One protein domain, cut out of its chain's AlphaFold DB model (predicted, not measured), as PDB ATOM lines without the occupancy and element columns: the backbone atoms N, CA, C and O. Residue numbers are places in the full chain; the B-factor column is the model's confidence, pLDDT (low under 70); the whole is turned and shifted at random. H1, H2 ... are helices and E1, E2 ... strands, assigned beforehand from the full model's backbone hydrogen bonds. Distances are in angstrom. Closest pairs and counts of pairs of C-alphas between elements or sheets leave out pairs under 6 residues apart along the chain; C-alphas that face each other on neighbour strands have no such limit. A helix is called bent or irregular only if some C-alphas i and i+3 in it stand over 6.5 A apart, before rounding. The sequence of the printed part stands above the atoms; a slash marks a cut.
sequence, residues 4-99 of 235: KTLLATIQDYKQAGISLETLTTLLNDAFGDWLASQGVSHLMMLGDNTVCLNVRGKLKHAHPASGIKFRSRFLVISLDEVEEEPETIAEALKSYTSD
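What this domain is: This is residues 4 to 99 of the 235 residues of an uncharacterized protein of Candidatus Poribacteria bacterium (UniProt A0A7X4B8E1). What would one see first? A twisted sheet of four antiparallel strands has helices over one face and the other face bare: H2 runs low along the edge strand E1, and the short H4 lies over E4. H1 packs on H2 as a helical hairpin, and residues 56 to 67 loop out beyond the other edge strand, E3. How is it made up? The printed part has 96 residues, in the order H1 H2 E1 E2 E3 E4 H3 H4, mixed in class, with sheet order E1 - E2 - E4 - E3; it is compact, with a radius of gyration of the C-alphas of 12.6 A, and spans 38 by 25 by 19 A.

Where its parts are: Where are the strands? E1 is residues 40 to 47, 18.9 A long, from C-alpha 40 at (-78.518, 83.408, 152.530); E2 is residues 50 to 55, 15.9 A, E4 residues 74 to 78, 13.5 A, and E3 residues 68 to 70. Where are the helices? H2 is residues 20 to 37, 23.7 A long, H1 residues 4 to 15, 16.9 A, H3 residues 79 to 82, and H4 residues 87 to 93, ending with C-alpha 93 at (-80.351, 75.316, 150.930). Is H2 even? It is irregular, with C-alphas 30 and 33 8.1 A apart, and has a kink of 66 degrees near residue 31.

How they stand to each other: What joins the strands? E1 and E2 form a hairpin, with N 44 and O 52 2.8 A apart; E2 and E4 are antiparallel, with N 53 and O 75 at 2.8 A; E3 and E4 form a hairpin, with N 69 and O 76 at 2.8 A. What is on the sheet? H2 and H4 lie on the same face, making two layers, a sheet with helices on one face. H2 is only just over E1, at a height over the sheet of 4.4 A, with the C-alphas of Thr 24 and Met 44 closest at 5.4 A; H4 is over E4 at a height of 8.9 A. Where are H1 and H3? H1 is not on the sheet but touches residues 23 to 31 of H2, opposite ways at a shallow tilt of 13 degrees, the C-alphas of Tyr 13 and Leu 23 being closest at 6.8 A; H3 only grazes the sheet. How are the helix backbones? Every O i to N i+4 pair is within hydrogen-bond range in H1 and H4, and 12 of 14 in H2; H3 is too short for such a pair.

The domain as a whole: How large is it? The C-alphas farthest apart, those of Ala 16 and Lys 60, are 38.2 A apart. Are there cuts, long links or weak places? The printed part has no cut; the link from E2 to E3 is long, with 12 residues, and the other links are tight. The mean pLDDT of the printed part is 94.9, and no printed residue is under 70.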
ATOM      1  N   LYS A   4     -92.733  80.897 152.369       96.75
ATOM      2  CA  LYS A   4     -94.108  81.253 151.987       96.75
ATOM      3  C   LYS A   4     -94.406  82.746 152.180       96.75
ATOM      4  O   LYS A   4     -94.971  83.377 151.293       96.75
ATOM      5  N   THR A   5     -94.019  83.320 153.322       96.88
ATOM      6  CA  THR A   5     -94.195  84.759 153.581       96.88
ATOM      7  C   THR A   5     -93.349  85.611 152.634       96.88
ATOM      8  O   THR A   5     -93.835  86.629 152.146       96.88
ATOM      9  N   LEU A   6     -92.112  85.191 152.344       97.06
ATOM     10  CA  LEU A   6     -91.250  85.862 151.369       97.06
ATOM     11  C   LEU A   6     -91.899  85.891 149.976       97.06
ATOM     12  O   LEU A   6     -92.019  86.966 149.395       97.06
ATOM     13  N   LEU A   7     -92.359  84.742 149.465       96.25
ATOM     14  CA  LEU A   7     -93.000  84.649 148.148       96.25
ATOM     15  C   LEU A   7     -94.267  85.508 148.061       96.25
ATOM     16  O   LEU A   7     -94.430  86.247 147.094       96.25
ATOM     17  N   ALA A   8     -95.121  85.482 149.089       96.19
ATOM     18  CA  ALA A   8     -96.308  86.337 149.138       96.19
ATOM     19  C   ALA A   8     -95.940  87.831 149.089       96.19
ATOM     20  O   ALA A   8     -96.522  88.589 148.320       96.19
ATOM     21  N   THR A   9     -94.905  88.240 149.829       96.56
ATOM     22  CA  THR A   9     -94.450  89.641 149.854       96.56
ATOM     23  C   THR A   9     -93.871  90.078 148.505       96.56
ATOM     24  O   THR A   9     -94.086  91.210 148.071       96.56
ATOM     25  N   ILE A  10     -93.167  89.180 147.805       96.00
ATOM     26  CA  ILE A  10     -92.708  89.428 146.431       96.00
ATOM     27  C   ILE A  10     -93.905  89.727 145.520       96.00
ATOM     28  O   ILE A  10     -93.853  90.689 144.753       96.00
ATOM     29  N   GLN A  11     -94.984  88.943 145.608       94.50
ATOM     30  CA  GLN A  11     -96.176  89.167 144.787       94.50
ATOM     31  C   GLN A  11     -96.875  90.486 145.133       94.50
ATOM     32  O   GLN A  11     -97.220  91.238 144.220       94.50
ATOM     33  N   ASP A  12     -97.009  90.813 146.420       95.38
ATOM     34  CA  ASP A  12     -97.610  92.073 146.875       95.38
ATOM     35  C   ASP A  12     -96.860  93.289 146.311       95.38
ATOM     36  O   ASP A  12     -97.459  94.213 145.753       95.38
ATOM     37  N   TYR A  13     -95.527  93.277 146.377       93.56
ATOM     38  CA  TYR A  13     -94.726  94.356 145.811       93.56
ATOM     39  C   TYR A  13     -94.801  94.423 144.284       93.56
ATOM     40  O   TYR A  13     -94.856  95.519 143.723       93.56
ATOM     41  N   LYS A  14     -94.837  93.280 143.590       91.00
ATOM     42  CA  LYS A  14     -94.996  93.254 142.128       91.00
ATOM     43  C   LYS A  14     -96.337  93.848 141.700       91.00
ATOM     44  O   LYS A  14     -96.376  94.605 140.734       91.00
ATOM     45  N   GLN A  15     -97.416  93.592 142.442       93.62
ATOM     46  CA  GLN A  15     -98.727  94.209 142.195       93.62
ATOM     47  C   GLN A  15     -98.715  95.731 142.395       93.62
ATOM     48  O   GLN A  15     -99.462  96.442 141.724       93.62
ATOM     49  N   ALA A  16     -97.837  96.245 143.260       94.44
ATOM     50  CA  ALA A  16     -97.625  97.681 143.429       94.44
ATOM     51  C   ALA A  16     -96.828  98.331 142.276       94.44
ATOM     52  O   ALA A  16     -96.687  99.553 142.249       94.44
ATOM     53  N   GLY A  17     -96.311  97.544 141.323       92.06
ATOM     54  CA  GLY A  17     -95.623  98.048 140.132       92.06
ATOM     55  C   GLY A  17     -94.263  98.691 140.411       92.06
ATOM     56  O   GLY A  17     -93.826  99.548 139.643       92.06
ATOM     57  N   ILE A  18     -93.597  98.324 141.512       94.44
ATOM     58  CA  ILE A  18     -92.259  98.843 141.822       94.44
ATOM     59  C   ILE A  18     -91.185  98.198 140.934       94.44
ATOM     60  O   ILE A  18     -91.339  97.074 140.456       94.44
ATOM     61  N   SER A  19     -90.073  98.906 140.726       95.69
ATOM     62  CA  SER A  19     -88.950  98.382 139.938       95.69
ATOM     63  C   SER A  19     -88.299  97.158 140.605       95.69
ATOM     64  O   SER A  19     -88.314  97.037 141.829       95.69
ATOM     65  N   LEU A  20     -87.666  96.280 139.815       95.19
ATOM     66  CA  LEU A  20     -86.951  95.102 140.337       95.19
ATOM     67  C   LEU A  20     -85.802  95.470 141.288       95.19
ATOM     68  O   LEU A  20     -85.526  94.735 142.238       95.19
ATOM     69  N   GLU A  21     -85.144  96.606 141.049       96.06
ATOM     70  CA  GLU A  21     -84.090  97.130 141.920       96.06
ATOM     71  C   GLU A  21     -84.671  97.541 143.276       96.06
ATOM     72  O   GLU A  21     -84.218  97.066 144.315       96.06
ATOM     73  N   THR A  22     -85.745  98.338 143.272       96.88
ATOM     74  CA  THR A  22     -86.445  98.743 144.501       96.88
ATOM     75  C   THR A  22     -86.991  97.536 145.261       96.88
ATOM     76  O   THR A  22     -86.846  97.464 146.477       96.88
ATOM     77  N   LEU A  23     -87.578  96.569 144.550       96.56
ATOM     78  CA  LEU A  23     -88.055  95.311 145.120       96.56
ATOM     79  C   LEU A  23     -86.923  94.547 145.812       96.56
ATOM     80  O   LEU A  23     -87.072  94.128 146.955       96.56
ATOM     81  N   THR A  24     -85.781  94.404 145.139       97.69
ATOM     82  CA  THR A  24     -84.596  93.744 145.699       97.69
ATOM     83  C   THR A  24     -84.155  94.414 146.999       97.69
ATOM     84  O   THR A  24     -83.952  93.719 147.995       97.69
ATOM     85  N   THR A  25     -84.060  95.744 147.026       97.94
ATOM     86  CA  THR A  25     -83.691  96.496 148.236       97.94
ATOM     87  C   THR A  25     -84.685  96.256 149.370       97.94
ATOM     88  O   THR A  25     -84.286  95.792 150.433       97.94
ATOM     89  N   LEU A  26     -85.985  96.456 149.125       97.88
ATOM     90  CA  LEU A  26     -87.020  96.295 150.153       97.88
ATOM     91  C   LEU A  26     -87.071  94.875 150.728       97.88
ATOM     92  O   LEU A  26     -87.280  94.701 151.925       97.88
ATOM     93  N   LEU A  27     -86.861  93.850 149.896       97.62
ATOM     94  CA  LEU A  27     -86.820  92.463 150.361       97.62
ATOM     95  C   LEU A  27     -85.611  92.194 151.258       97.62
ATOM     96  O   LEU A  27     -85.755  91.498 152.257       97.62
ATOM     97  N   ASN A  28     -84.433  92.730 150.933       97.94
ATOM     98  CA  ASN A  28     -83.262  92.560 151.793       97.94
ATOM     99  C   ASN A  28     -83.382  93.375 153.086       97.94
ATOM    100  O   ASN A  28     -82.972  92.877 154.129       97.94
ATOM    101  N   ASP A  29     -84.009  94.549 153.055       97.44
ATOM    102  CA  ASP A  29     -84.286  95.327 154.267       97.44
ATOM    103  C   ASP A  29     -85.285  94.603 155.183       97.44
ATOM    104  O   ASP A  29     -85.109  94.555 156.399       97.44
ATOM    105  N   ALA A  30     -86.331  94.000 154.609       97.12
ATOM    106  CA  ALA A  30     -87.381  93.333 155.374       97.12
ATOM    107  C   ALA A  30     -87.001  91.916 155.842       97.12
ATOM    108  O   ALA A  30     -87.418  91.496 156.921       97.12
ATOM    109  N   PHE A  31     -86.243  91.164 155.037       97.94
ATOM    110  CA  PHE A  31     -85.946  89.747 155.278       97.94
ATOM    111  C   PHE A  31     -84.462  89.454 155.517       97.94
ATOM    112  O   PHE A  31     -84.137  88.298 155.767       97.94
ATOM    113  N   GLY A  32     -83.563  90.441 155.455       96.19
ATOM    114  CA  GLY A  32     -82.109  90.237 155.477       96.19
ATOM    115  C   GLY A  32     -81.609  89.403 156.655       96.19
ATOM    116  O   GLY A  32     -80.917  88.408 156.445       96.19
ATOM    117  N   ASP A  33     -82.025  89.733 157.880       94.94
ATOM    118  CA  ASP A  33     -81.635  88.986 159.086       94.94
ATOM    119  C   ASP A  33     -82.157  87.544 159.071       94.94
ATOM    120  O   ASP A  33     -81.456  86.593 159.430       94.94
ATOM    121  N   TRP A  34     -83.395  87.358 158.608       96.69
ATOM    122  CA  TRP A  34     -83.977  86.029 158.489       96.69
ATOM    123  C   TRP A  34     -83.294  85.217 157.383       96.69
ATOM    124  O   TRP A  34     -82.934  84.068 157.624       96.69
ATOM    125  N   LEU A  35     -83.039  85.799 156.211       96.19
ATOM    126  CA  LEU A  35     -82.285  85.170 155.126       96.19
ATOM    127  C   LEU A  35     -80.884  84.771 155.602       96.19
ATOM    128  O   LEU A  35     -80.466  83.637 155.371       96.19
ATOM    129  N   ALA A  36     -80.205  85.643 156.350       93.12
ATOM    130  CA  ALA A  36     -78.908  85.347 156.947       93.12
ATOM    131  C   ALA A  36     -78.971  84.125 157.874       93.12
ATOM    132  O   ALA A  36     -78.088  83.271 157.790       93.12
ATOM    133  N   SER A  37     -80.038  83.982 158.672       92.44
ATOM    134  CA  SER A  37     -80.268  82.791 159.512       92.44
ATOM    135  C   SER A  37     -80.492  81.500 158.711       92.44
ATOM    136  O   SER A  37     -80.304  80.410 159.241       92.44
ATOM    137  N   GLN A  38     -80.885  81.611 157.438       94.12
ATOM    138  CA  GLN A  38     -81.019  80.487 156.503       94.12
ATOM    139  C   GLN A  38     -79.744  80.257 155.670       94.12
ATOM    140  O   GLN A  38     -79.767  79.511 154.693       94.12
ATOM    141  N   GLY A  39     -78.635  80.927 156.002       93.50
ATOM    142  CA  GLY A  39     -77.404  80.856 155.219       93.50
ATOM    143  C   GLY A  39     -77.471  81.622 153.896       93.50
ATOM    144  O   GLY A  39     -76.643  81.393 153.021       93.50
ATOM    145  N   VAL A  40     -78.413  82.549 153.718       95.56
ATOM    146  CA  VAL A  40     -78.518  83.408 152.530       95.56
ATOM    147  C   VAL A  40     -77.982  84.798 152.864       95.56
ATOM    148  O   VAL A  40     -78.465  85.482 153.755       95.56
ATOM    149  N   SER A  41     -76.949  85.231 152.148       93.56
ATOM    150  CA  SER A  41     -76.340  86.556 152.330       93.56
ATOM    151  C   SER A  41     -77.098  87.677 151.634       93.56
ATOM    152  O   SER A  41     -77.034  88.811 152.096       93.56
ATOM    153  N   HIS A  42     -77.744  87.371 150.513       96.44
ATOM    154  CA  HIS A  42     -78.409  88.362 149.687       96.44
ATOM    155  C   HIS A  42     -79.441  87.692 148.784       96.44
ATOM    156  O   HIS A  42     -79.219  86.580 148.294       96.44
ATOM    157  N   LEU A  43     -80.542  88.389 148.540       97.94
ATOM    158  CA  LEU A  43     -81.547  88.039 147.544       97.94
ATOM    159  C   LEU A  43     -81.497  89.059 146.409       97.94
ATOM    160  O   LEU A  43     -81.411  90.248 146.680       97.94
ATOM    161  N   MET A  44     -81.601  88.618 145.157       98.06
ATOM    162  CA  MET A  44     -81.695  89.499 143.991       98.06
ATOM    163  C   MET A  44     -82.819  89.052 143.058       98.06
ATOM    164  O   MET A  44     -82.887  87.879 142.683       98.06
ATOM    165  N   MET A  45     -83.670  89.984 142.631       97.19
ATOM    166  CA  MET A  45     -84.624  89.737 141.549       97.19
ATOM    167  C   MET A  45     -83.887  89.781 140.203       97.19
ATOM    168  O   MET A  45     -83.317  90.808 139.843       97.19
ATOM    169  N   LEU A  46     -83.890  88.680 139.449       95.56
ATOM    170  CA  LEU A  46     -83.300  88.620 138.099       95.56
ATOM    171  C   LEU A  46     -84.313  88.932 136.989       95.56
ATOM    172  O   LEU A  46     -83.938  89.178 135.846       95.56
ATOM    173  N   GLY A  47     -85.596  88.888 137.325       94.31
ATOM    174  CA  GLY A  47     -86.726  89.153 136.451       94.31
ATOM    175  C   GLY A  47     -88.018  88.971 137.238       94.31
ATOM    176  O   GLY A  47     -87.979  88.624 138.419       94.31
ATOM    177  N   ASP A  48     -89.163  89.142 136.583       91.50
ATOM    178  CA  ASP A  48     -90.453  89.065 137.274       91.50
ATOM    179  C   ASP A  48     -90.682  87.695 137.919       91.50
ATOM    180  O   ASP A  48     -91.214  87.615 139.021       91.50
ATOM    181  N   ASN A  49     -90.246  86.612 137.281       94.94
ATOM    182  CA  ASN A  49     -90.465  85.250 137.768       94.94
ATOM    183  C   ASN A  49     -89.187  84.564 138.278       94.94
ATOM    184  O   ASN A  49     -89.103  83.339 138.330       94.94
ATOM    185  N   THR A  50     -88.119  85.313 138.558       97.12
ATOM    186  CA  THR A  50     -86.830  84.690 138.878       97.12
ATOM    187  C   THR A  50     -86.102  85.413 139.992       97.12
ATOM    188  O   THR A  50     -85.811  86.606 139.896       97.12
ATOM    189  N   VAL A  51     -85.738  84.648 141.017       97.56
ATOM    190  CA  VAL A  51     -84.955  85.104 142.165       97.56
ATOM    191  C   VAL A  51     -83.621  84.378 142.213       97.56
ATOM    192  O   VAL A  51     -83.537  83.176 141.977       97.56
ATOM    193  N   CYS A  52     -82.569  85.112 142.549       98.00
ATOM    194  CA  CYS A  52     -81.265  84.579 142.890       98.00
ATOM    195  C   CYS A  52     -81.018  84.740 144.392       98.00
ATOM    196  O   CYS A  52     -81.105  85.850 144.913       98.00
ATOM    197  N   LEU A  53     -80.672  83.655 145.081       98.06
ATOM    198  CA  LEU A  53     -80.235  83.676 146.479       98.06
ATOM    199  C   LEU A  53     -78.733  83.418 146.537       98.06
ATOM    200  O   LEU A  53     -78.280  82.344 146.143       98.06
ATOM    201  N   ASN A  54     -77.959  84.378 147.039       96.81
ATOM    202  CA  ASN A  54     -76.529  84.205 147.275       96.81
ATOM    203  C   ASN A  54     -76.306  83.485 148.613       96.81
ATOM    204  O   ASN A  54     -76.600  84.037 149.675       96.81
ATOM    205  N   VAL A  55     -75.781  82.264 148.574       95.69
ATOM    206  CA  VAL A  55     -75.659  81.359 149.725       95.69
ATOM    207  C   VAL A  55     -74.278  81.501 150.378       95.69
ATOM    208  O   VAL A  55     -73.247  81.514 149.706       95.69
ATOM    209  N   ARG A  56     -74.246  81.593 151.710       91.38
ATOM    210  CA  ARG A  56     -73.044  81.629 152.561       91.38
ATOM    211  C   ARG A  56     -72.471  80.224 152.718       91.38
ATOM    212  O   ARG A  56     -72.582  79.599 153.768       91.38
ATOM    213  N   GLY A  57     -71.905  79.724 151.631       91.06
ATOM    214  CA  GLY A  57     -71.536  78.327 151.535       91.06
ATOM    215  C   GLY A  57     -70.994  77.932 150.181       91.06
ATOM    216  O   GLY A  57     -70.916  78.743 149.249       91.06
ATOM    217  N   LYS A  58     -70.695  76.641 150.053       93.19
ATOM    218  CA  LYS A  58     -70.441  75.973 148.779       93.19
ATOM    219  C   LYS A  58     -71.366  74.778 148.616       93.19
ATOM    220  O   LYS A  58     -71.651  74.059 149.569       93.19
ATOM    221  N   LEU A  59     -71.819  74.554 147.390       95.56
ATOM    222  CA  LEU A  59     -72.638  73.396 147.049       95.56
ATOM    223  C   LEU A  59     -71.889  72.084 147.355       95.56
ATOM    224  O   LEU A  59     -70.820  71.846 146.795       95.56
ATOM    225  N   LYS A  60     -72.466  71.228 148.211       93.19
ATOM    226  CA  LYS A  60     -71.965  69.875 148.523       93.19
ATOM    227  C   LYS A  60     -72.365  68.890 147.429       93.19
ATOM    228  O   LYS A  60     -71.532  68.173 146.886       93.19
ATOM    229  N   HIS A  61     -73.658  68.849 147.126       89.50
ATOM    230  CA  HIS A  61     -74.259  67.960 146.138       89.50
ATOM    231  C   HIS A  61     -75.487  68.639 145.536       89.50
ATOM    232  O   HIS A  61     -76.247  69.278 146.249       89.50
ATOM    233  N   ALA A  62     -75.691  68.515 144.227       89.00
ATOM    234  CA  ALA A  62     -76.943  68.934 143.606       89.00
ATOM    235  C   ALA A  62     -77.922  67.759 143.601       89.00
ATOM    236  O   ALA A  62     -77.521  66.623 143.343       89.00
ATOM    237  N   HIS A  63     -79.201  68.041 143.813       87.56
ATOM    238  CA  HIS A  63     -80.279  67.086 143.593       87.56
ATOM    239  C   HIS A  63     -81.344  67.707 142.676       87.56
ATOM    240  O   HIS A  63     -81.410  68.932 142.558       87.56
ATOM    241  N   PRO A  64     -82.155  66.900 141.973       87.75
ATOM    242  CA  PRO A  64     -83.262  67.429 141.189       87.75
ATOM    243  C   PRO A  64     -84.283  68.124 142.095       87.75
ATOM    244  O   PRO A  64     -84.799  67.508 143.023       87.75
ATOM    245  N   ALA A  65     -84.586  69.386 141.805       90.00
ATOM    246  CA  ALA A  65     -85.640  70.154 142.456       90.00
ATOM    247  C   ALA A  65     -86.319  71.033 141.396       90.00
ATOM    248  O   ALA A  65     -85.634  71.755 140.665       90.00
ATOM    249  N   SER A  66     -87.644  70.929 141.269       91.50
ATOM    250  CA  SER A  66     -88.403  71.723 140.292       91.50
ATOM    251  C   SER A  66     -88.218  73.212 140.575       91.50
ATOM    252  O   SER A  66     -88.129  73.611 141.733       91.50
ATOM    253  N   GLY A  67     -88.083  74.034 139.536       93.94
ATOM    254  CA  GLY A  67     -87.882  75.473 139.683       93.94
ATOM    255  C   GLY A  67     -86.534  75.919 140.248       93.94
ATOM    256  O   GLY A  67     -86.269  77.119 140.246       93.94
ATOM    257  N   ILE A  68     -85.651  75.014 140.689       97.06
ATOM    258  CA  ILE A  68     -84.407  75.372 141.383       97.06
ATOM    259  C   ILE A  68     -83.178  74.944 140.578       97.06
ATOM    260  O   ILE A  68     -82.977  73.783 140.225       97.06
ATOM    261  N   LYS A  69     -82.289  75.906 140.324       96.94
ATOM    262  CA  LYS A  69     -80.990  75.688 139.678       96.94
ATOM    263  C   LYS A  69     -79.869  75.954 140.674       96.94
ATOM    264  O   LYS A  69     -79.600  77.100 141.032       96.94
ATOM    265  N   PHE A  70     -79.168  74.892 141.055       97.50
ATOM    266  CA  PHE A  70     -77.999  74.959 141.930       97.50
ATOM    267  C   PHE A  70     -76.781  75.538 141.201       97.50
ATOM    268  O   PHE A  70     -76.509  75.198 140.042       97.50
ATOM    269  N   ARG A  71     -76.025  76.404 141.876       96.00
ATOM    270  CA  ARG A  71     -74.704  76.892 141.455       96.00
ATOM    271  C   ARG A  71     -73.743  76.775 142.628       96.00
ATOM    272  O   ARG A  71     -74.133  76.419 143.727       96.00
ATOM    273  N   SER A  72     -72.464  77.046 142.400       94.75
ATOM    274  CA  SER A  72     -71.437  76.843 143.429       94.75
ATOM    275  C   SER A  72     -71.708  77.620 144.720       94.75
ATOM    276  O   SER A  72     -71.457  77.083 145.793       94.75
ATOM    277  N   ARG A  73     -72.221  78.854 144.617       95.00
ATOM    278  CA  ARG A  73     -72.479  79.757 145.755       95.00
ATOM    279  C   ARG A  73     -73.853  80.426 145.734       95.00
ATOM    280  O   ARG A  73     -74.123  81.288 146.556       95.00
ATOM    281  N   PHE A  74     -74.722  80.079 144.792       96.38
ATOM    282  CA  PHE A  74     -76.040  80.697 144.705       96.38
ATOM    283  C   PHE A  74     -77.076  79.745 144.119       96.38
ATOM    284  O   PHE A  74     -76.748  78.789 143.417       96.38
ATOM    285  N   LEU A  75     -78.340  80.024 144.404       96.31
ATOM    286  CA  LEU A  75     -79.495  79.323 143.859       96.31
ATOM    287  C   LEU A  75     -80.258  80.276 142.953       96.31
ATOM    288  O   LEU A  75     -80.445  81.435 143.309       96.31
ATOM    289  N   VAL A  76     -80.723  79.784 141.809       97.56
ATOM    290  CA  VAL A  76     -81.693  80.505 140.976       97.56
ATOM    291  C   VAL A  76     -83.025  79.777 141.059       97.56
ATOM    292  O   VAL A  76     -83.067  78.565 140.853       97.56
ATOM    293  N   ILE A  77     -84.085  80.517 141.365       97.69
ATOM    294  CA  ILE A  77     -85.411  80.011 141.710       97.69
ATOM    295  C   ILE A  77     -86.434  80.620 140.749       97.69
ATOM    296  O   ILE A  77     -86.480  81.840 140.587       97.69
ATOM    297  N   SER A  78     -87.231  79.764 140.117       97.31
ATOM    298  CA  SER A  78     -88.423  80.104 139.334       97.31
ATOM    299  C   SER A  78     -89.608  80.218 140.291       97.31
ATOM    300  O   SER A  78     -89.930  79.229 140.946       97.31
ATOM    301  N   LEU A  79     -90.206  81.408 140.437       95.56
ATOM    302  CA  LEU A  79     -91.207  81.654 141.488       95.56
ATOM    303  C   LEU A  79     -92.480  80.835 141.259       95.56
ATOM    304  O   LEU A  79     -92.928  80.167 142.186       95.56
ATOM    305  N   ASP A  80     -92.990  80.808 140.028       94.06
ATOM    306  CA  ASP A  80     -94.198  80.052 139.665       94.06
ATOM    307  C   ASP A  80     -94.045  78.536 139.900       94.06
ATOM    308  O   ASP A  80     -95.016  77.838 140.171       94.06
ATOM    309  N   GLU A  81     -92.824  77.999 139.800       94.56
ATOM    310  CA  GLU A  81     -92.573  76.563 139.995       94.56
ATOM    311  C   GLU A  81     -92.441  76.163 141.470       94.56
ATOM    312  O   GLU A  81     -92.555  74.977 141.779       94.56
ATOM    313  N   VAL A  82     -92.185  77.117 142.372       94.44
ATOM    314  CA  VAL A  82     -92.018  76.860 143.818       94.44
ATOM    315  C   VAL A  82     -93.144  77.446 144.670       94.44
ATOM    316  O   VAL A  82     -93.138  77.261 145.885       94.44
ATOM    317  N   GLU A  83     -94.101  78.154 144.067       90.69
ATOM    318  CA  GLU A  83     -95.193  78.842 144.768       90.69
ATOM    319  C   GLU A  83     -96.045  77.889 145.619       90.69
ATOM    320  O   GLU A  83     -96.364  78.198 146.769       90.69
ATOM    321  N   GLU A  84     -96.348  76.705 145.083       90.38
ATOM    322  CA  GLU A  84     -97.151  75.680 145.760       90.38
ATOM    323  C   GLU A  84     -96.369  74.934 146.856       90.38
ATOM    324  O   GLU A  84     -96.947  74.464 147.839       90.38
ATOM    325  N   GLU A  85     -95.039  74.861 146.736       92.62
ATOM    326  CA  GLU A  85     -94.161  74.128 147.654       92.62
ATOM    327  C   GLU A  85     -92.930  74.962 148.070       92.62
ATOM    328  O   GLU A  85     -91.786  74.581 147.801       92.62
ATOM    329  N   PRO A  86     -93.111  76.090 148.786       92.38
ATOM    330  CA  PRO A  86     -92.021  77.017 149.118       92.38
ATOM    331  C   PRO A  86     -90.935  76.407 150.016       92.38
ATOM    332  O   PRO A  86     -89.804  76.892 150.050       92.38
ATOM    333  N   GLU A  87     -91.255  75.331 150.740       92.44
ATOM    334  CA  GLU A  87     -90.303  74.609 151.592       92.44
ATOM    335  C   GLU A  87     -89.214  73.881 150.782       92.44
ATOM    336  O   GLU A  87     -88.142  73.588 151.315       92.44
ATOM    337  N   THR A  88     -89.424  73.664 149.477       94.56
ATOM    338  CA  THR A  88     -88.385  73.147 148.567       94.56
ATOM    339  C   THR A  88     -87.154  74.056 148.523       94.56
ATOM    340  O   THR A  88     -86.039  73.565 148.350       94.56
ATOM    341  N   ILE A  89     -87.319  75.363 148.763       96.19
ATOM    342  CA  ILE A  89     -86.208  76.319 148.857       96.19
ATOM    343  C   ILE A  89     -85.358  76.030 150.101       96.19
ATOM    344  O   ILE A  89     -84.129  75.986 150.013       96.19
ATOM    345  N   ALA A  90     -85.999  75.797 151.250       95.00
ATOM    346  CA  ALA A  90     -85.307  75.460 152.490       95.00
ATOM    347  C   ALA A  90     -84.551  74.129 152.365       95.00
ATOM    348  O   ALA A  90     -83.412  74.017 152.817       95.00
ATOM    349  N   GLU A  91     -85.152  73.131 151.713       94.44
ATOM    350  CA  GLU A  91     -84.493  71.849 151.453       94.44
ATOM    351  C   GLU A  91     -83.308  71.996 150.488       94.44
ATOM    352  O   GLU A  91     -82.223  71.470 150.743       94.44
ATOM    353  N   ALA A  92     -83.460  72.792 149.426       95.94
ATOM    354  CA  ALA A  92     -82.369  73.089 148.503       95.94
ATOM    355  C   ALA A  92     -81.179  73.762 149.209       95.94
ATOM    356  O   ALA A  92     -80.027  73.430 148.927       95.94
ATOM    357  N   LEU A  93     -81.421  74.660 150.169       95.69
ATOM    358  CA  LEU A  93     -80.351  75.316 150.930       95.69
ATOM    359  C   LEU A  93     -79.507  74.333 151.756       95.69
ATOM    360  O   LEU A  93     -78.296  74.526 151.860       95.69
ATOM    361  N   LYS A  94     -80.076  73.217 152.236       94.00
ATOM    362  CA  LYS A  94     -79.325  72.160 152.952       94.00
ATOM    363  C   LYS A  94     -78.278  71.452 152.085       94.00
ATOM    364  O   LYS A  94     -77.402  70.759 152.601       94.00
ATOM    365  N   SER A  95     -78.338  71.643 150.766       95.56
ATOM    366  CA  SER A  95     -77.333  71.133 149.829       95.56
ATOM    367  C   SER A  95     -76.011  71.906 149.871       95.56
ATOM    368  O   SER A  95     -75.039  71.469 149.254       95.56
ATOM    369  N   TYR A  96     -75.948  73.038 150.577       95.81
ATOM    370  CA  TYR A  96     -74.749  73.866 150.721       95.81
ATOM    371  C   TYR A  96     -74.094  73.662 152.088       95.81
ATOM    372  O   TYR A  96     -74.760  73.353 153.073       95.81
ATOM    373  N   THR A  97     -72.769  73.805 152.153       94.75
ATOM    374  CA  THR A  97     -72.050  73.981 153.425       94.75
ATOM    375  C   THR A  97     -72.430  75.302 154.061       94.75
ATOM    376  O   THR A  97     -72.716  76.261 153.353       94.75
ATOM    377  N   SER A  98     -72.370  75.374 155.386       93.00
ATOM    378  CA  SER A  98     -72.240  76.658 156.066       93.00
ATOM    379  C   SER A  98     -70.771  77.078 156.078       93.00
ATOM    380  O   SER A  98     -69.930  76.339 156.594       93.00
ATOM    381  N   ASP A  99     -70.469  78.265 155.542       92.31
ATOM    382  CA  ASP A  99     -69.159  78.918 155.718       92.31
ATOM    383  C   ASP A  99     -69.026  79.547 157.131       92.31
ATOM    384  O   ASP A  99     -67.986  80.123 157.439       92.31
TER     385      ASP A  99